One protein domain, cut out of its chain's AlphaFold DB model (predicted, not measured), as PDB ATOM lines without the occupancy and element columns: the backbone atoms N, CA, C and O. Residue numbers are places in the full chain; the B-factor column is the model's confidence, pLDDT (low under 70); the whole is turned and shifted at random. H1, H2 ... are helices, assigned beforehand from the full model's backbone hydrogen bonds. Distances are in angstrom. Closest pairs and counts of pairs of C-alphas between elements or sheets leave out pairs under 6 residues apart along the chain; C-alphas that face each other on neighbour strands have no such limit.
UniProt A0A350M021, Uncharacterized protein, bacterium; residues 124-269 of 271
ATOM      1  N   GLN A 124     138.150 180.693 165.325       87.19
ATOM      2  CA  GLN A 124     137.264 181.539 164.519       87.19
ATOM      3  C   GLN A 124     138.008 182.417 163.503       87.19
ATOM      4  O   GLN A 124     137.466 182.711 162.439       87.19
ATOM      5  N   ASP A 125     139.230 182.866 163.809       85.31
ATOM      6  CA  ASP A 125     140.062 183.645 162.879       85.31
ATOM      7  C   ASP A 125     140.628 182.769 161.751       85.31
ATOM      8  O   ASP A 125     140.788 183.254 160.633       85.31
ATOM      9  N   LEU A 126     140.898 181.485 162.014       86.75
ATOM     10  CA  LEU A 126     141.265 180.506 160.990       86.75
ATOM     11  C   LEU A 126     140.074 180.176 160.089       86.75
ATOM     12  O   LEU A 126     140.191 180.279 158.868       86.75
ATOM     13  N   THR A 127     138.915 179.861 160.675       84.38
ATOM     14  CA  THR A 127     137.699 179.553 159.909       84.38
ATOM     15  C   THR A 127     137.248 180.758 159.079       84.38
ATOM     16  O   THR A 127     136.929 180.619 157.903       84.38
ATOM     17  N   GLY A 128     137.314 181.965 159.645       75.88
ATOM     18  CA  GLY A 128     136.967 183.201 158.942       75.88
ATOM     19  C   GLY A 128     137.984 183.640 157.880       75.88
ATOM     20  O   GLY A 128     137.667 184.524 157.088       75.88
ATOM     21  N   LYS A 129     139.197 183.059 157.841       69.25
ATOM     22  CA  LYS A 129     140.208 183.266 156.780       69.25
ATOM     23  C   LYS A 129     140.042 182.325 155.599       69.25
ATOM     24  O   LYS A 129     140.466 182.691 154.507       69.25
ATOM     25  N   ALA A 130     139.338 181.205 155.770       62.12
ATOM     26  CA  ALA A 130     138.811 180.407 154.661       62.12
ATOM     27  C   ALA A 130     137.721 181.162 153.863       62.12
ATOM     28  O   ALA A 130     136.944 180.556 153.130       62.12
ATOM     29  N   ASN A 131     137.668 182.494 153.997       50.38
ATOM     30  CA  ASN A 131     136.787 183.409 153.299       50.38
ATOM     31  C   ASN A 131     137.099 183.441 151.801       50.38
ATOM     32  O   ASN A 131     137.671 184.380 151.251       50.38
ATOM     33  N   ILE A 132     136.609 182.410 151.133       49.00
ATOM     34  CA  ILE A 132     136.348 182.354 149.701       49.00
ATOM     35  C   ILE A 132     135.285 183.425 149.312       49.00
ATOM     36  O   ILE A 132     135.112 183.752 148.139       49.00
ATOM     37  N   TYR A 133     134.608 184.065 150.281       48.44
ATOM     38  CA  TYR A 133     133.413 184.894 150.065       48.44
ATOM     39  C   TYR A 133     133.610 186.378 149.752       48.44
ATOM     40  O   TYR A 133     132.616 187.078 149.554       48.44
ATOM     41  N   LYS A 134     134.839 186.882 149.584       48.78
ATOM     42  CA  LYS A 134     135.011 188.273 149.113       48.78
ATOM     43  C   LYS A 134     134.452 188.527 147.698       48.78
ATOM     44  O   LYS A 134     134.338 189.688 147.323       48.78
ATOM     45  N   LYS A 135     134.071 187.493 146.924       45.81
ATOM     46  CA  LYS A 135     133.625 187.647 145.521       45.81
ATOM     47  C   LYS A 135     132.179 187.209 145.199       45.81
ATOM     48  O   LYS A 135     131.683 187.562 144.138       45.81
ATOM     49  N   LYS A 136     131.457 186.509 146.090       48.97
ATOM     50  CA  LYS A 136     130.030 186.131 145.898       48.97
ATOM     51  C   LYS A 136     129.259 186.223 147.222       48.97
ATOM     52  O   LYS A 136     129.006 185.225 147.889       48.97
ATOM     53  N   ARG A 137     128.896 187.453 147.590       57.25
ATOM     54  CA  ARG A 137     128.236 187.827 148.856       57.25
ATOM     55  C   ARG A 137     126.865 187.159 149.079       57.25
ATOM     56  O   ARG A 137     126.488 186.965 150.226       57.25
ATOM     57  N   ASN A 138     126.159 186.748 148.020       60.56
ATOM     58  CA  ASN A 138     124.777 186.261 148.147       60.56
ATOM     59  C   ASN A 138     124.659 184.748 148.396       60.56
ATOM     60  O   ASN A 138     123.867 184.334 149.234       60.56
ATOM     61  N   LEU A 139     125.451 183.903 147.727       62.69
ATOM     62  CA  LEU A 139     125.243 182.447 147.798       62.69
ATOM     63  C   LEU A 139     125.725 181.842 149.128       62.69
ATOM     64  O   LEU A 139     125.044 181.010 149.715       62.69
ATOM     65  N   GLY A 140     126.869 182.303 149.643       60.81
ATOM     66  CA  GLY A 140     127.402 181.849 150.934       60.81
ATOM     67  C   GLY A 140     126.570 182.242 152.135       60.81
ATOM     68  O   GLY A 140     126.436 181.475 153.083       60.81
ATOM     69  N   PHE A 141     126.004 183.445 152.071       67.44
ATOM     70  CA  PHE A 141     125.120 183.967 153.098       67.44
ATOM     71  C   PHE A 141     123.846 183.123 153.185       67.44
ATOM     72  O   PHE A 141     123.482 182.678 154.269       67.44
ATOM     73  N   ILE A 142     123.244 182.798 152.034       68.12
ATOM     74  CA  ILE A 142     122.063 181.929 151.955       68.12
ATOM     75  C   ILE A 142     122.390 180.507 152.434       68.12
ATOM     76  O   ILE A 142     121.679 179.987 153.287       68.12
ATOM     77  N   ILE A 143     123.482 179.892 151.961       69.31
ATOM     78  CA  ILE A 143     123.874 178.529 152.375       69.31
ATOM     79  C   ILE A 143     124.133 178.463 153.882       69.31
ATOM     80  O   ILE A 143     123.680 177.534 154.544       69.31
ATOM     81  N   SER A 144     124.831 179.448 154.448       64.81
ATOM     82  CA  SER A 144     125.100 179.457 155.882       64.81
ATOM     83  C   SER A 144     123.842 179.734 156.700       64.81
ATOM     84  O   SER A 144     123.697 179.140 157.763       64.81
ATOM     85  N   ILE A 145     122.918 180.577 156.232       70.25
ATOM     86  CA  ILE A 145     121.606 180.738 156.873       70.25
ATOM     87  C   ILE A 145     120.855 179.407 156.858       70.25
ATOM     88  O   ILE A 145     120.398 178.974 157.910       70.25
ATOM     89  N   ILE A 146     120.799 178.723 155.712       76.12
ATOM     90  CA  ILE A 146     120.140 177.417 155.574       76.12
ATOM     91  C   ILE A 146     120.776 176.382 156.507       76.12
ATOM     92  O   ILE A 146     120.046 175.675 157.189       76.12
ATOM     93  N   LEU A 147     122.109 176.314 156.590       72.69
ATOM     94  CA  LEU A 147     122.822 175.392 157.484       72.69
ATOM     95  C   LEU A 147     122.602 175.712 158.962       72.69
ATOM     96  O   LEU A 147     122.446 174.809 159.778       72.69
ATOM     97  N   THR A 148     122.582 176.997 159.316       69.06
ATOM     98  CA  THR A 148     122.336 177.395 160.704       69.06
ATOM     99  C   THR A 148     120.885 177.046 161.054       69.06
ATOM    100  O   THR A 148     120.652 176.422 162.083       69.06
ATOM    101  N   ILE A 149     119.919 177.365 160.181       72.31
ATOM    102  CA  ILE A 149     118.494 177.035 160.352       72.31
ATOM    103  C   ILE A 149     118.267 175.527 160.406       72.31
ATOM    104  O   ILE A 149     117.532 175.076 161.278       72.31
ATOM    105  N   SER A 150     118.903 174.735 159.542       74.69
ATOM    106  CA  SER A 150     118.748 173.278 159.547       74.69
ATOM    107  C   SER A 150     119.331 172.647 160.811       74.69
ATOM    108  O   SER A 150     118.713 171.745 161.367       74.69
ATOM    109  N   MET A 151     120.451 173.161 161.336       69.12
ATOM    110  CA  MET A 151     120.975 172.748 162.643       69.12
ATOM    111  C   MET A 151     120.087 173.202 163.801       69.12
ATOM    112  O   MET A 151     119.831 172.412 164.702       69.12
ATOM    113  N   GLY A 152     119.576 174.435 163.777       69.44
ATOM    114  CA  GLY A 152     118.618 174.927 164.770       69.44
ATOM    115  C   GLY A 152     117.335 174.093 164.795       69.44
ATOM    116  O   GLY A 152     116.838 173.747 165.864       69.44
ATOM    117  N   LEU A 153     116.848 173.696 163.617       70.19
ATOM    118  CA  LEU A 153     115.695 172.819 163.451       70.19
ATOM    119  C   LEU A 153     116.005 171.385 163.897       70.19
ATOM    120  O   LEU A 153     115.164 170.767 164.533       70.19
ATOM    121  N   ALA A 154     117.210 170.867 163.646       69.31
ATOM    122  CA  ALA A 154     117.635 169.567 164.163       69.31
ATOM    123  C   ALA A 154     117.663 169.552 165.702       69.31
ATOM    124  O   ALA A 154     117.164 168.608 166.307       69.31
ATOM    125  N   ILE A 155     118.152 170.626 166.340       66.88
ATOM    126  CA  ILE A 155     118.075 170.802 167.804       66.88
ATOM    127  C   ILE A 155     116.613 170.793 168.256       66.88
ATOM    128  O   ILE A 155     116.273 170.072 169.193       66.88
ATOM    129  N   LEU A 156     115.752 171.554 167.566       66.31
ATOM    130  CA  LEU A 156     114.320 171.658 167.856       66.31
ATOM    131  C   LEU A 156     113.599 170.303 167.711       66.31
ATOM    132  O   LEU A 156     112.748 169.959 168.520       66.31
ATOM    133  N   LEU A 157     113.954 169.496 166.713       66.00
ATOM    134  CA  LEU A 157     113.343 168.186 166.472       66.00
ATOM    135  C   LEU A 157     113.840 167.111 167.452       66.00
ATOM    136  O   LEU A 157     113.115 166.163 167.734       66.00
ATOM    137  N   THR A 158     115.033 167.279 168.034       65.06
ATOM    138  CA  THR A 158     115.533 166.425 169.130       65.06
ATOM    139  C   THR A 158     115.003 166.813 170.521       65.06
ATOM    140  O   THR A 158     115.349 166.166 171.508       65.06
ATOM    141  N   LEU A 159     114.127 167.826 170.619       59.75
ATOM    142  CA  LEU A 159     113.553 168.313 171.882       59.75
ATOM    143  C   LEU A 159     112.725 167.314 172.712       59.75
ATOM    144  O   LEU A 159     112.735 167.485 173.933       59.75
ATOM    145  N   PRO A 160     112.005 166.305 172.171       56.38
ATOM    146  CA  PRO A 160     111.070 165.559 173.014       56.38
ATOM    147  C   PRO A 160     111.750 164.627 174.033       56.38
ATOM    148  O   PRO A 160     111.089 164.196 174.972       56.38
ATOM    149  N   SER A 161     113.052 164.340 173.910       54.06
ATOM    150  CA  SER A 161     113.762 163.398 174.795       54.06
ATOM    151  C   SER A 161     114.808 164.030 175.724       54.06
ATOM    152  O   SER A 161     115.314 163.346 176.611       54.06
ATOM    153  N   ILE A 162     115.135 165.321 175.575       51.62
ATOM    154  CA  ILE A 162     116.191 165.988 176.358       51.62
ATOM    155  C   ILE A 162     115.689 167.354 176.844       51.62
ATOM    156  O   ILE A 162     116.120 168.408 176.381       51.62
ATOM    157  N   PHE A 163     114.800 167.343 177.837       52.25
ATOM    158  CA  PHE A 163     114.407 168.533 178.607       52.25
ATOM    159  C   PHE A 163     115.532 168.979 179.574       52.25
ATOM    160  O   PHE A 163     115.285 169.393 180.703       52.25
ATOM    161  N   GLU A 164     116.804 168.868 179.167       65.88
ATOM    162  CA  GLU A 164     117.901 169.515 179.885       65.88
ATOM    163  C   GLU A 164     117.969 170.976 179.448       65.88
ATOM    164  O   GLU A 164     117.996 171.301 178.261       65.88
ATOM    165  N   VAL A 165     118.109 171.870 180.423       65.19
ATOM    166  CA  VAL A 165     118.208 173.326 180.242       65.19
ATOM    167  C   VAL A 165     119.304 173.760 179.240       65.19
ATOM    168  O   VAL A 165     119.284 174.874 178.721       65.19
ATOM    169  N   GLY A 166     120.235 172.864 178.893       64.12
ATOM    170  CA  GLY A 166     121.213 173.055 177.821       64.12
ATOM    171  C   GLY A 166     120.615 173.205 176.412       64.12
ATOM    172  O   GLY A 166     121.205 173.908 175.594       64.12
ATOM    173  N   ALA A 167     119.455 172.608 176.117       66.81
ATOM    174  CA  ALA A 167     118.803 172.743 174.809       66.81
ATOM    175  C   ALA A 167     118.256 174.165 174.584       66.81
ATOM    176  O   ALA A 167     118.469 174.750 173.522       66.81
ATOM    177  N   LEU A 168     117.652 174.766 175.618       70.38
ATOM    178  CA  LEU A 168     117.186 176.162 175.614       70.38
ATOM    179  C   LEU A 168     118.326 177.149 175.328       70.38
ATOM    180  O   LEU A 168     118.158 178.102 174.574       70.38
ATOM    181  N   LEU A 169     119.509 176.892 175.884       67.75
ATOM    182  CA  LEU A 169     120.714 177.688 175.639       67.75
ATOM    183  C   LEU A 169     121.242 177.532 174.212       67.75
ATOM    184  O   LEU A 169     121.609 178.524 173.578       67.75
ATOM    185  N   GLY A 170     121.251 176.305 173.689       70.88
ATOM    186  CA  GLY A 170     121.561 176.044 172.283       70.88
ATOM    187  C   GLY A 170     120.614 176.802 171.349       70.88
ATOM    188  O   GLY A 170     121.058 177.452 170.407       70.88
ATOM    189  N   PHE A 171     119.319 176.807 171.669       73.06
ATOM    190  CA  PHE A 171     118.304 177.526 170.904       73.06
ATOM    191  C   PHE A 171     118.457 179.049 170.998       73.06
ATOM    192  O   PHE A 171     118.433 179.737 169.980       73.06
ATOM    193  N   PHE A 172     118.699 179.590 172.193       76.12
ATOM    194  CA  PHE A 172     118.919 181.025 172.372       76.12
ATOM    195  C   PHE A 172     120.180 181.506 171.646       76.12
ATOM    196  O   PHE A 172     120.153 182.511 170.940       76.12
ATOM    197  N   THR A 173     121.290 180.773 171.776       73.00
ATOM    198  CA  THR A 173     122.535 181.099 171.062       73.00
ATOM    199  C   THR A 173     122.349 181.036 169.551       73.00
ATOM    200  O   THR A 173     122.849 181.911 168.846       73.00
ATOM    201  N   PHE A 174     121.578 180.066 169.060       76.12
ATOM    202  CA  PHE A 174     121.178 179.978 167.663       76.12
ATOM    203  C   PHE A 174     120.340 181.188 167.212       76.12
ATOM    204  O   PHE A 174     120.673 181.798 166.198       76.12
ATOM    205  N   ILE A 175     119.320 181.595 167.975       78.94
ATOM    206  CA  ILE A 175     118.508 182.783 167.662       78.94
ATOM    207  C   ILE A 175     119.382 184.035 167.598       78.94
ATOM    208  O   ILE A 175     119.284 184.806 166.648       78.94
ATOM    209  N   VAL A 176     120.263 184.241 168.579       76.94
ATOM    210  CA  VAL A 176     121.158 185.407 168.596       76.94
ATOM    211  C   VAL A 176     122.119 185.380 167.403       76.94
ATOM    212  O   VAL A 176     122.356 186.419 166.782       76.94
ATOM    213  N   LEU A 177     122.646 184.209 167.031       74.56
ATOM    214  CA  LEU A 177     123.451 184.048 165.816       74.56
ATOM    215  C   LEU A 177     122.648 184.418 164.563       74.56
ATOM    216  O   LEU A 177     123.127 185.183 163.735       74.56
ATOM    217  N   LEU A 178     121.412 183.943 164.449       76.31
ATOM    218  CA  LEU A 178     120.541 184.244 163.318       76.31
ATOM    219  C   LEU A 178     120.213 185.745 163.236       76.31
ATOM    220  O   LEU A 178     120.357 186.349 162.176       76.31
ATOM    221  N   LEU A 179     119.881 186.379 164.364       77.44
ATOM    222  CA  LEU A 179     119.639 187.822 164.442       77.44
ATOM    223  C   LEU A 179     120.879 188.639 164.066       77.44
ATOM    224  O   LEU A 179     120.761 189.612 163.327       77.44
ATOM    225  N   THR A 180     122.068 188.242 164.531       72.62
ATOM    226  CA  THR A 180     123.333 188.928 164.192       72.62
ATOM    227  C   THR A 180     123.750 188.752 162.732       72.62
ATOM    228  O   THR A 180     124.505 189.574 162.217       72.62
ATOM    229  N   ILE A 181     123.266 187.706 162.058       72.12
ATOM    230  CA  ILE A 181     123.441 187.514 160.615       72.12
ATOM    231  C   ILE A 181     122.451 188.390 159.832       72.12
ATOM    232  O   ILE A 181     122.845 188.995 158.838       72.12
ATOM    233  N   ILE A 182     121.188 188.468 160.270       76.12
ATOM    234  CA  ILE A 182     120.118 189.205 159.574       76.12
ATOM    235  C   ILE A 182     120.284 190.721 159.706       76.12
ATOM    236  O   ILE A 182     120.148 191.440 158.717       76.12
ATOM    237  N   TYR A 183     120.574 191.219 160.908       74.50
ATOM    238  CA  TYR A 183     120.646 192.655 161.158       74.50
ATOM    239  C   TYR A 183     122.093 193.170 161.056       74.50
ATOM    240  O   TYR A 183     123.016 192.574 161.622       74.50
ATOM    241  N   PRO A 184     122.329 194.298 160.363       62.91
ATOM    242  CA  PRO A 184     123.663 194.861 160.206       62.91
ATOM    243  C   PRO A 184     124.239 195.363 161.540       62.91
ATOM    244  O   PRO A 184     123.562 195.969 162.368       62.91
ATOM    245  N   ALA A 185     125.544 195.150 161.720       61.78
ATOM    246  CA  ALA A 185     126.280 195.288 162.981       61.78
ATOM    247  C   ALA A 185     126.238 196.672 163.679       61.78
ATOM    248  O   ALA A 185     126.697 196.771 164.819       61.78
ATOM    249  N   LYS A 186     125.720 197.729 163.033       60.69
ATOM    250  CA  LYS A 186     125.787 199.120 163.529       60.69
ATOM    251  C   LYS A 186     124.867 199.367 164.739       60.69
ATOM    252  O   LYS A 186     125.231 200.140 165.618       60.69
ATOM    253  N   GLU A 187     123.756 198.636 164.871       65.75
ATOM    254  CA  GLU A 187     122.798 198.795 165.990       65.75
ATOM    255  C   GLU A 187     123.043 197.848 167.184       65.75
ATOM    256  O   GLU A 187     122.440 197.982 168.250       65.75
ATOM    257  N   PHE A 188     123.992 196.915 167.070       69.00
ATOM    258  CA  PHE A 188     124.191 195.844 168.058       69.00
ATOM    259  C   PHE A 188     124.944 196.244 169.330       69.00
ATOM    260  O   PHE A 188     125.147 195.406 170.211       69.00
ATOM    261  N   SER A 189     125.388 197.495 169.464       68.75
ATOM    262  CA  SER A 189     126.166 197.919 170.636       68.75
ATOM    263  C   SER A 189     125.378 197.760 171.941       68.75
ATOM    264  O   SER A 189     125.939 197.287 172.930       68.75
ATOM    265  N   LYS A 190     124.073 198.063 171.927       75.25
ATOM    266  CA  LYS A 190     123.174 197.910 173.083       75.25
ATOM    267  C   LYS A 190     122.771 196.452 173.329       75.25
ATOM    268  O   LYS A 190     122.691 196.035 174.482       75.25
ATOM    269  N   LEU A 191     122.597 195.657 172.267       78.94
ATOM    270  CA  LEU A 191     122.173 194.257 172.385       78.94
ATOM    271  C   LEU A 191     123.204 193.390 173.126       78.94
ATOM    272  O   LEU A 191     122.826 192.473 173.848       78.94
ATOM    273  N   LYS A 192     124.499 193.713 173.024       80.12
ATOM    274  CA  LYS A 192     125.565 193.000 173.755       80.12
ATOM    275  C   LYS A 192     125.343 192.991 175.269       80.12
ATOM    276  O   LYS A 192     125.572 191.968 175.906       80.12
ATOM    277  N   TYR A 193     124.892 194.108 175.845       83.12
ATOM    278  CA  TYR A 193     124.640 194.202 177.286       83.12
ATOM    279  C   TYR A 193     123.375 193.444 177.694       83.12
ATOM    280  O   TYR A 193     123.357 192.829 178.754       83.12
ATOM    281  N   LEU A 194     122.356 193.423 176.830       84.19
ATOM    282  CA  LEU A 194     121.162 192.590 177.007       84.19
ATOM    283  C   LEU A 194     121.510 191.096 176.996       84.19
ATOM    284  O   LEU A 194     121.082 190.360 177.879       84.19
ATOM    285  N   ILE A 195     122.339 190.665 176.039       83.19
ATOM    286  CA  ILE A 195     122.842 189.288 175.963       83.19
ATOM    287  C   ILE A 195     123.657 188.958 177.218       83.19
ATOM    288  O   ILE A 195     123.443 187.910 177.819       83.19
ATOM    289  N   LEU A 196     124.549 189.853 177.655       83.88
ATOM    290  CA  LEU A 196     125.325 189.666 178.881       83.88
ATOM    291  C   LEU A 196     124.422 189.502 180.111       83.88
ATOM    292  O   LEU A 196     124.611 188.562 180.878       83.88
ATOM    293  N   LEU A 197     123.437 190.388 180.285       85.56
ATOM    294  CA  LEU A 197     122.485 190.332 181.394       85.56
ATOM    295  C   LEU A 197     121.718 189.006 181.388       85.56
ATOM    296  O   LEU A 197     121.624 188.343 182.417       85.56
ATOM    297  N   PHE A 198     121.232 188.589 180.219       84.56
ATOM    298  CA  PHE A 198     120.549 187.313 180.044       84.56
ATOM    299  C   PHE A 198     121.440 186.123 180.433       84.56
ATOM    300  O   PHE A 198     121.004 185.232 181.160       84.56
ATOM    301  N   TRP A 199     122.708 186.132 180.017       80.44
ATOM    302  CA  TRP A 199     123.679 185.104 180.396       80.44
ATOM    303  C   TRP A 199     123.968 185.079 181.898       80.44
ATOM    304  O   TRP A 199     124.067 183.993 182.464       80.44
ATOM    305  N   ILE A 200     124.076 186.240 182.553       82.56
ATOM    306  CA  ILE A 200     124.259 186.334 184.009       82.56
ATOM    307  C   ILE A 200     123.051 185.734 184.732       82.56
ATOM    308  O   ILE A 200     123.232 184.904 185.620       82.56
ATOM    309  N   ILE A 201     121.832 186.098 184.319       84.44
ATOM    310  CA  ILE A 201     120.593 185.548 184.886       84.44
ATOM    311  C   ILE A 201     120.588 184.025 184.734       84.44
ATOM    312  O   ILE A 201     120.426 183.309 185.719       84.44
ATOM    313  N   LEU A 202     120.843 183.506 183.531       77.50
ATOM    314  CA  LEU A 202     120.876 182.061 183.307       77.50
ATOM    315  C   LEU A 202     121.978 181.353 184.101       77.50
ATOM    316  O   LEU A 202     121.740 180.255 184.598       77.50
ATOM    317  N   ALA A 203     123.155 181.959 184.254       74.56
ATOM    318  CA  ALA A 203     124.271 181.369 184.992       74.56
ATOM    319  C   ALA A 203     123.974 181.186 186.493       74.56
ATOM    320  O   ALA A 203     124.570 180.317 187.136       74.56
ATOM    321  N   ILE A 204     123.041 181.965 187.054       78.50
ATOM    322  CA  ILE A 204     122.574 181.800 188.439       78.50
ATOM    323  C   ILE A 204     121.781 180.494 188.575       78.50
ATOM    324  O   ILE A 204     122.061 179.687 189.470       78.50
ATOM    325  N   PHE A 205     120.835 180.267 187.659       76.19
ATOM    326  CA  PHE A 205     119.886 179.152 187.716       76.19
ATOM    327  C   PHE A 205     120.423 177.850 187.110       76.19
ATOM    328  O   PHE A 205     120.028 176.763 187.526       76.19
ATOM    329  N   VAL A 206     121.326 177.932 186.132       73.44
ATOM    330  CA  VAL A 206     121.678 176.808 185.258       73.44
ATOM    331  C   VAL A 206     123.187 176.697 185.096       73.44
ATOM    332  O   VAL A 206     123.886 177.674 184.837       73.44
ATOM    333  N   LYS A 207     123.713 175.468 185.169       70.69
ATOM    334  CA  LYS A 207     125.095 175.181 184.765       70.69
ATOM    335  C   LYS A 207     125.183 175.202 183.241       70.69
ATOM    336  O   LYS A 207     124.781 174.240 182.591       70.69
ATOM    337  N   ILE A 208     125.726 176.278 182.682       64.75
ATOM    338  CA  ILE A 208     125.845 176.437 181.232       64.75
ATOM    339  C   ILE A 208     127.184 175.866 180.742       64.75
ATOM    340  O   ILE A 208     128.239 176.394 181.104       64.75
ATOM    341  N   PRO A 209     127.193 174.807 179.913       68.69
ATOM    342  CA  PRO A 209     128.393 174.432 179.183       68.69
ATOM    343  C   PRO A 209     128.615 175.430 178.040       68.69
ATOM    344  O   PRO A 209     127.757 175.609 177.180       68.69
ATOM    345  N   GLY A 210     129.773 176.092 178.021       72.44
ATOM    346  CA  GLY A 210     130.177 176.899 176.873       72.44
ATOM    347  C   GLY A 210     130.436 176.018 175.637       72.44
ATOM    348  O   GLY A 210     130.792 174.847 175.798       72.44
ATOM    349  N   PRO A 211     130.346 176.563 174.406       71.25
ATOM    350  CA  PRO A 211     130.597 175.807 173.173       71.25
ATOM    351  C   PRO A 211     131.975 175.131 173.149       71.25
ATOM    352  O   PRO A 211     132.164 174.097 172.526       71.25
ATOM    353  N   TRP A 212     132.957 175.692 173.853       72.94
ATOM    354  CA  TRP A 212     134.309 175.139 173.912       72.94
ATOM    355  C   TRP A 212     134.516 174.002 174.892       72.94
ATOM    356  O   TRP A 212     135.529 173.309 174.801       72.94
ATOM    357  N   CYS A 213     133.567 173.765 175.798       72.25
ATOM    358  CA  CYS A 213     133.716 172.672 176.745       72.25
ATOM    359  C   CYS A 213     133.686 171.288 176.012       72.25
ATOM    360  O   CYS A 213     134.006 170.286 176.641       72.25
ATOM    361  N   VAL A 214     133.408 171.239 174.688       73.06
ATOM    362  CA  VAL A 214     133.570 170.070 173.781       73.06
ATOM    363  C   VAL A 214     135.016 169.607 173.648       73.06
ATOM    364  O   VAL A 214     135.281 168.412 173.660       73.06
ATOM    365  N   ILE A 215     135.952 170.545 173.494       69.38
ATOM    366  CA  ILE A 215     137.373 170.221 173.301       69.38
ATOM    367  C   ILE A 215     138.021 169.917 174.658       69.38
ATOM    368  O   ILE A 215     138.944 169.115 174.749       69.38
ATOM    369  N   GLY A 216     137.497 170.541 175.719       61.19
ATOM    370  CA  GLY A 216     138.084 170.528 177.052       61.19
ATOM    371  C   GLY A 216     137.597 169.437 178.013       61.19
ATOM    372  O   GLY A 216     138.197 169.284 179.067       61.19
ATOM    373  N   LYS A 217     136.512 168.694 177.754       60.12
ATOM    374  CA  LYS A 217     136.047 167.638 178.679       60.12
ATOM    375  C   LYS A 217     135.504 166.422 177.935       60.12
ATOM    376  O   LYS A 217     134.768 166.564 176.969       60.12
ATOM    377  N   ALA A 218     135.777 165.230 178.472       48.12
ATOM    378  CA  ALA A 218     135.279 163.943 177.963       48.12
ATOM    379  C   ALA A 218     133.743 163.777 178.049       48.12
ATOM    380  O   ALA A 218     133.184 162.843 177.481       48.12
ATOM    381  N   ASN A 219     133.037 164.699 178.715       56.59
ATOM    382  CA  ASN A 219     131.576 164.736 178.730       56.59
ATOM    383  C   ASN A 219     131.059 165.437 177.467       56.59
ATOM    384  O   ASN A 219     130.636 166.596 177.509       56.59
ATOM    385  N   LEU A 220     131.111 164.715 176.347       65.69
ATOM    386  CA  LEU A 220     130.552 165.096 175.052       65.69
ATOM    387  C   LEU A 220     129.019 165.134 175.131       65.69
ATOM    388  O   LEU A 220     128.320 164.248 174.650       65.69
ATOM    389  N   LYS A 221     128.474 166.177 175.763       73.44
ATOM    390  CA  LYS A 221     127.049 166.480 175.643       73.44
ATOM    391  C   LYS A 221     126.784 166.978 174.224       73.44
ATOM    392  O   LYS A 221     127.441 167.916 173.767       73.44
ATOM    393  N   TYR A 222     125.794 166.389 173.555       74.12
ATOM    394  CA  TYR A 222     125.394 166.762 172.193       74.12
ATOM    395  C   TYR A 222     125.150 168.268 172.044       74.12
ATOM    396  O   TYR A 222     125.564 168.864 171.055       74.12
ATOM    397  N   SER A 223     124.580 168.911 173.068       69.38
ATOM    398  CA  SER A 223     124.347 170.360 173.090       69.38
ATOM    399  C   SER A 223     125.624 171.180 172.887       69.38
ATOM    400  O   SER A 223     125.624 172.123 172.100       69.38
ATOM    401  N   ALA A 224     126.731 170.798 173.529       75.31
ATOM    402  CA  ALA A 224     127.993 171.518 173.409       75.31
ATOM    403  C   ALA A 224     128.590 171.364 172.000       75.31
ATOM    404  O   ALA A 224     129.041 172.353 171.421       75.31
ATOM    405  N   ILE A 225     128.539 170.151 171.428       77.81
ATOM    406  CA  ILE A 225     129.023 169.863 170.064       77.81
ATOM    407  C   ILE A 225     128.249 170.698 169.051       77.81
ATOM    408  O   ILE A 225     128.842 171.347 168.191       77.81
ATOM    409  N   ILE A 226     126.924 170.716 169.180       76.38
ATOM    410  CA  ILE A 226     126.066 171.454 168.264       76.38
ATOM    411  C   ILE A 226     126.329 172.960 168.380       76.38
ATOM    412  O   ILE A 226     126.543 173.615 167.362       76.38
ATOM    413  N   SER A 227     126.407 173.513 169.596       76.25
ATOM    414  CA  SER A 227     126.764 174.924 169.789       76.25
ATOM    415  C   SER A 227     128.141 175.257 169.210       76.25
ATOM    416  O   SER A 227     128.303 176.309 168.593       76.25
ATOM    417  N   PHE A 228     129.130 174.373 169.361       81.56
ATOM    418  CA  PHE A 228     130.463 174.561 168.789       81.56
ATOM    419  C   PHE A 228     130.432 174.609 167.258       81.56
ATOM    420  O   PHE A 228     130.977 175.538 166.659       81.56
ATOM    421  N   LEU A 229     129.739 173.658 166.628       82.56
ATOM    422  CA  LEU A 229     129.565 173.612 165.178       82.56
ATOM    423  C   LEU A 229     128.818 174.849 164.659       82.56
ATOM    424  O   LEU A 229     129.285 175.475 163.710       82.56
ATOM    425  N   CYS A 230     127.731 175.265 165.319       80.38
ATOM    426  CA  CYS A 230     126.997 176.489 164.976       80.38
ATOM    427  C   CYS A 230     127.914 177.718 165.011       80.38
ATOM    428  O   CYS A 230     127.888 178.551 164.106       80.38
ATOM    429  N   VAL A 231     128.760 177.820 166.040       83.75
ATOM    430  CA  VAL A 231     129.718 178.920 166.180       83.75
ATOM    431  C   VAL A 231     130.764 178.905 165.068       83.75
ATOM    432  O   VAL A 231     131.075 179.968 164.527       83.75
ATOM    433  N   ILE A 232     131.305 177.738 164.708       85.50
ATOM    434  CA  ILE A 232     132.265 177.612 163.602       85.50
ATOM    435  C   ILE A 232     131.614 178.020 162.281       85.50
ATOM    436  O   ILE A 232     132.173 178.859 161.575       85.50
ATOM    437  N   LEU A 233     130.426 177.494 161.976       83.00
ATOM    438  CA  LEU A 233     129.697 177.815 160.749       83.00
ATOM    439  C   LEU A 233     129.417 179.315 160.644       83.00
ATOM    440  O   LEU A 233     129.756 179.943 159.643       83.00
ATOM    441  N   ALA A 234     128.916 179.930 161.715       80.06
ATOM    442  CA  ALA A 234     128.670 181.367 161.734       80.06
ATOM    443  C   ALA A 234     129.961 182.203 161.611       80.06
ATOM    444  O   ALA A 234     129.941 183.317 161.080       80.06
ATOM    445  N   SER A 235     131.103 181.662 162.052       84.44
ATOM    446  CA  SER A 235     132.410 182.326 161.934       84.44
ATOM    447  C   SER A 235     132.947 182.374 160.504       84.44
ATOM    448  O   SER A 235     133.829 183.188 160.230       84.44
ATOM    449  N   ILE A 236     132.417 181.542 159.598       82.94
ATOM    450  CA  ILE A 236     132.718 181.613 158.161       82.94
ATOM    451  C   ILE A 236     132.175 182.925 157.579       82.94
ATOM    452  O   ILE A 236     132.866 183.570 156.793       82.94
ATOM    453  N   ILE A 237     130.969 183.347 157.988       76.94
ATOM    454  CA  ILE A 237     130.356 184.596 157.509       76.94
ATOM    455  C   ILE A 237     131.036 185.804 158.158       76.94
ATOM    456  O   ILE A 237     131.550 186.689 157.473       76.94
ATOM    457  N   ILE A 238     131.009 185.856 159.494       77.94
ATOM    458  CA  ILE A 238     131.504 186.993 160.268       77.94
ATOM    459  C   ILE A 238     132.644 186.490 161.150       77.94
ATOM    460  O   ILE A 238     132.401 185.763 162.121       77.94
ATOM    461  N   PRO A 239     133.900 186.887 160.873       80.50
ATOM    462  CA  PRO A 239     135.029 186.414 161.653       80.50
ATOM    463  C   PRO A 239     134.852 186.818 163.118       80.50
ATOM    464  O   PRO A 239     134.662 187.996 163.439       80.50
ATOM    465  N   ARG A 240     134.959 185.831 164.014       81.62
ATOM    466  CA  ARG A 240     134.820 185.994 165.473       81.62
ATOM    467  C   ARG A 240     133.443 186.476 165.942       81.62
ATOM    468  O   ARG A 240     133.361 187.209 166.931       81.62
ATOM    469  N   ILE A 241     132.364 186.067 165.271       84.62
ATOM    470  CA  ILE A 241     130.991 186.448 165.645       84.62
ATOM    471  C   ILE A 241     130.689 186.177 167.129       84.62
ATOM    472  O   ILE A 241     130.210 187.059 167.839       84.62
ATOM    473  N   TRP A 242     131.090 185.005 167.633       85.56
ATOM    474  CA  TRP A 242     130.892 184.635 169.035       85.56
ATOM    475  C   TRP A 242     131.641 185.567 169.987       85.56
ATOM    476  O   TRP A 242     131.015 186.230 170.807       85.56
ATOM    477  N   CYS A 243     132.968 185.677 169.856       83.19
ATOM    478  CA  CYS A 243     133.777 186.511 170.750       83.19
ATOM    479  C   CYS A 243     133.414 188.005 170.677       83.19
ATOM    480  O   CYS A 243     133.621 188.736 171.647       83.19
ATOM    481  N   LYS A 244     132.897 188.487 169.536       80.31
ATOM    482  CA  LYS A 244     132.555 189.903 169.358       80.31
ATOM    483  C   LYS A 244     131.164 190.267 169.891       80.31
ATOM    484  O   LYS A 244     131.025 191.391 170.382       80.31
ATOM    485  N   TYR A 245     130.178 189.369 169.794       80.75
ATOM    486  CA  TYR A 245     128.767 189.703 170.049       80.75
ATOM    487  C   TYR A 245     128.048 188.812 171.067       80.75
ATOM    488  O   TYR A 245     127.117 189.297 171.702       80.75
ATOM    489  N   ILE A 246     128.446 187.548 171.229       83.56
ATOM    490  CA  ILE A 246     127.644 186.546 171.961       83.56
ATOM    491  C   ILE A 246     128.319 186.091 173.253       83.56
ATOM    492  O   ILE A 246     127.647 185.800 174.235       83.56
ATOM    493  N   CYS A 247     129.650 186.029 173.258       85.25
ATOM    494  CA  CYS A 247     130.423 185.544 174.387       85.25
ATOM    495  C   CYS A 247     130.175 186.418 175.632       85.25
ATOM    496  O   CYS A 247     130.466 187.620 175.575       85.25
ATOM    497  N   PRO A 248     129.710 185.836 176.756       82.94
ATOM    498  CA  PRO A 248     129.479 186.588 177.990       82.94
ATOM    499  C   PRO A 248     130.774 187.225 178.501       82.94
ATOM    500  O   PRO A 248     130.790 188.396 178.875       82.94
ATOM    501  N   ASP A 249     131.896 186.513 178.397       83.06
ATOM    502  CA  ASP A 249     133.197 187.021 178.834       83.06
ATOM    503  C   ASP A 249     133.636 188.220 177.986       83.06
ATOM    504  O   ASP A 249     134.173 189.195 178.501       83.06
ATOM    505  N   GLY A 250     133.328 188.213 176.685       80.75
ATOM    506  CA  GLY A 250     133.605 189.339 175.794       80.75
ATOM    507  C   GLY A 250     132.843 190.615 176.173       80.75
ATOM    508  O   GLY A 250     133.394 191.709 176.015       80.75
ATOM    509  N   GLY A 251     131.609 190.475 176.672       81.06
ATOM    510  CA  GLY A 251     130.802 191.574 177.208       81.06
ATOM    511  C   GLY A 251     131.321 192.065 178.560       81.06
ATOM    512  O   GLY A 251     131.507 193.268 178.745       81.06
ATOM    513  N   LEU A 252     131.654 191.137 179.461       84.06
ATOM    514  CA  LEU A 252     132.246 191.443 180.764       84.06
ATOM    515  C   LEU A 252     133.577 192.197 180.611       84.06
ATOM    516  O   LEU A 252     133.786 193.253 181.202       84.06
ATOM    517  N   PHE A 253     134.454 191.714 179.733       85.12
ATOM    518  CA  PHE A 253     135.730 192.354 179.424       85.12
ATOM    519  C   PHE A 253     135.566 193.726 178.767       85.12
ATOM    520  O   PHE A 253     136.442 194.580 178.901       85.12
ATOM    521  N   GLN A 254     134.462 193.958 178.053       82.50
ATOM    522  CA  GLN A 254     134.162 195.266 177.481       82.50
ATOM    523  C   GLN A 254     133.719 196.279 178.544       82.50
ATOM    524  O   GLN A 254     134.062 197.451 178.412       82.50
ATOM    525  N   LEU A 255     133.018 195.841 179.592       83.56
ATOM    526  CA  LEU A 255     132.695 196.687 180.745       83.56
ATOM    527  C   LEU A 255     133.952 197.052 181.541       83.56
ATOM    528  O   LEU A 255     134.156 198.216 181.866       83.56
ATOM    529  N   ILE A 256     134.815 196.068 181.794       81.94
ATOM    530  CA  ILE A 256     136.021 196.235 182.619       81.94
ATOM    531  C   ILE A 256     137.102 197.039 181.890       81.94
ATOM    532  O   ILE A 256     137.763 197.885 182.482       81.94
ATOM    533  N   GLY A 257     137.287 196.789 180.594       69.25
ATOM    534  CA  GLY A 257     138.342 197.404 179.789       69.25
ATOM    535  C   GLY A 257     137.914 198.647 179.012       69.25
ATOM    536  O   GLY A 257     138.590 198.993 178.040       69.25
ATOM    537  N   LYS A 258     136.780 199.283 179.346       66.06
ATOM    538  CA  LYS A 258     136.194 200.372 178.548       66.06
ATOM    539  C   LYS A 258     137.106 201.611 178.532       66.06
ATOM    540  O   LYS A 258     137.026 202.481 179.392       66.06
ATOM    541  N   ARG A 259     137.973 201.720 177.517       57.78
ATOM    542  CA  ARG A 259     138.743 202.935 177.197       57.78
ATOM    543  C   ARG A 259     138.053 203.696 176.059       57.78
ATOM    544  O   ARG A 259     137.862 203.135 174.985       57.78
ATOM    545  N   LYS A 260     137.743 204.988 176.261       50.59
ATOM    546  CA  LYS A 260     137.074 205.888 175.282       50.59
ATOM    547  C   LYS A 260     137.637 205.811 173.846       50.59
ATOM    548  O   LYS A 260     136.883 205.901 172.888       50.59
ATOM    549  N   LYS A 261     138.946 205.575 173.681       50.47
ATOM    550  CA  LYS A 261     139.629 205.474 172.371       50.47
ATOM    551  C   LYS A 261     139.227 204.265 171.511       50.47
ATOM    552  O   LYS A 261     139.494 204.262 170.312       50.47
ATOM    553  N   ASP A 262     138.639 203.222 172.097       54.66
ATOM    554  CA  ASP A 262     138.253 202.021 171.351       54.66
ATOM    555  C   ASP A 262     136.913 202.160 170.617       54.66
ATOM    556  O   ASP A 262     136.732 201.463 169.618       54.66
ATOM    557  N   GLU A 263     136.025 203.057 171.067       53.06
ATOM    558  CA  GLU A 263     134.737 203.352 170.417       53.06
ATOM    559  C   GLU A 263     134.949 204.138 169.112       53.06
ATOM    560  O   GLU A 263     134.398 203.772 168.077       53.06
ATOM    561  N   GLU A 264     135.839 205.132 169.124       45.97
ATOM    562  CA  GLU A 264     136.149 205.984 167.965       45.97
ATOM    563  C   GLU A 264     136.832 205.205 166.824       45.97
ATOM    564  O   GLU A 264     136.496 205.360 165.652       45.97
ATOM    565  N   LYS A 265     137.732 204.267 167.152       48.47
ATOM    566  CA  LYS A 265     138.344 203.371 166.154       48.47
ATOM    567  C   LYS A 265     137.397 202.296 165.622       48.47
ATOM    568  O   LYS A 265     137.602 201.831 164.508       48.47
ATOM    569  N   GLU A 266     136.427 201.834 166.413       49.28
ATOM    570  CA  GLU A 266     135.460 200.824 165.956       49.28
ATOM    571  C   GLU A 266     134.367 201.458 165.075       49.28
ATOM    572  O   GLU A 266     133.891 200.788 164.163       49.28
ATOM    573  N   ALA A 267     134.053 202.745 165.278       45.53
ATOM    574  CA  ALA A 267     133.233 203.549 164.370       45.53
ATOM    575  C   ALA A 267     133.940 203.798 163.022       45.53
ATOM    576  O   ALA A 267     133.394 203.447 161.984       45.53
ATOM    577  N   ASN A 268     135.201 204.250 163.041       37.81
ATOM    578  CA  ASN A 268     135.969 204.581 161.825       37.81
ATOM    579  C   ASN A 268     136.419 203.372 160.971       37.81
ATOM    580  O   ASN A 268     137.007 203.558 159.913       37.81
ATOM    581  N   LEU A 269     136.232 202.133 161.439       40.59
ATOM    582  CA  LEU A 269     136.538 200.901 160.684       40.59
ATOM    583  C   LEU A 269     135.298 200.289 160.008       40.59
ATOM    584  O   LEU A 269     135.412 199.252 159.352       40.59
TER     585      LEU A 269
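This is residues 124 to 269 of the 271 residues of an uncharacterized protein of bacterium (UniProt A0A350M021). Three long helices, H2, H3 and H6, pack side by side in a triangular bundle. H7 packs on residues 173 to 177 of H3 and residues 231 to 235 of H6 and joins them to H4, which H8 crosses; H9 sits farthest out, beyond residues 256 to 261, which stand free. The printed part has 146 residues with nine named helices, H1 to H9 in order, and no named strand: all helix. It is compact, with a radius of gyration of the C-alphas of 15.9 A and spans of 48 by 39 by 26 A.

H1, residues 124 to 127, touches residues 232 to 236 alone of the hub H6, residues 222 to 237; their closest C-alphas, Gln 124 and Ser 235, are 5.6 A apart. H2, residues 137 to 157, and H3, residues 166 to 182, form a hairpin at a shallow tilt of 19 degrees, closest at C-alphas 152 and 174, 6.4 A. H3 touches H6, the same way at 9 degrees, closest at C-alphas 170 and 227, 5.9 A. H4, residues 191 to 205, touches H8, residues 248 to 256, at a steep tilt of 65 degrees, closest at C-alphas 196 and 248, 5.2 A. H5, residues 213 to 216, touches H6, closest at C-alphas 214 and 224, 5.8 A. H7, residues 241 to 246, touches H6, closest at C-alphas 235 and 241, 5.7 A. H9, residues 261 to 267, touches no helix. Every O i to N i+4 pair is within hydrogen-bond range in H3, H7 and H8, but 16 of 17 in H2, 10 of 11 in H4, 11 of 12 in H6 and 2 of 3 in H9; H1 and H5 are too short for one.

H1 begins at C-alpha 124 (137.264, 181.539, 164.519). H2 measures 30.3 A, H3 24.4 A, H6 23.6 A and H4 21.6 A. H9 ends at C-alpha 267 (133.233, 203.549, 164.370).

The farthest C-alphas, Ser 161 and Lys 261, are 49.5 A apart. The printed part has no cut, and no link is long. Mean pLDDT of the printed part is 70.7; residues 129 to 144 and 257 to 269 are among those under 70.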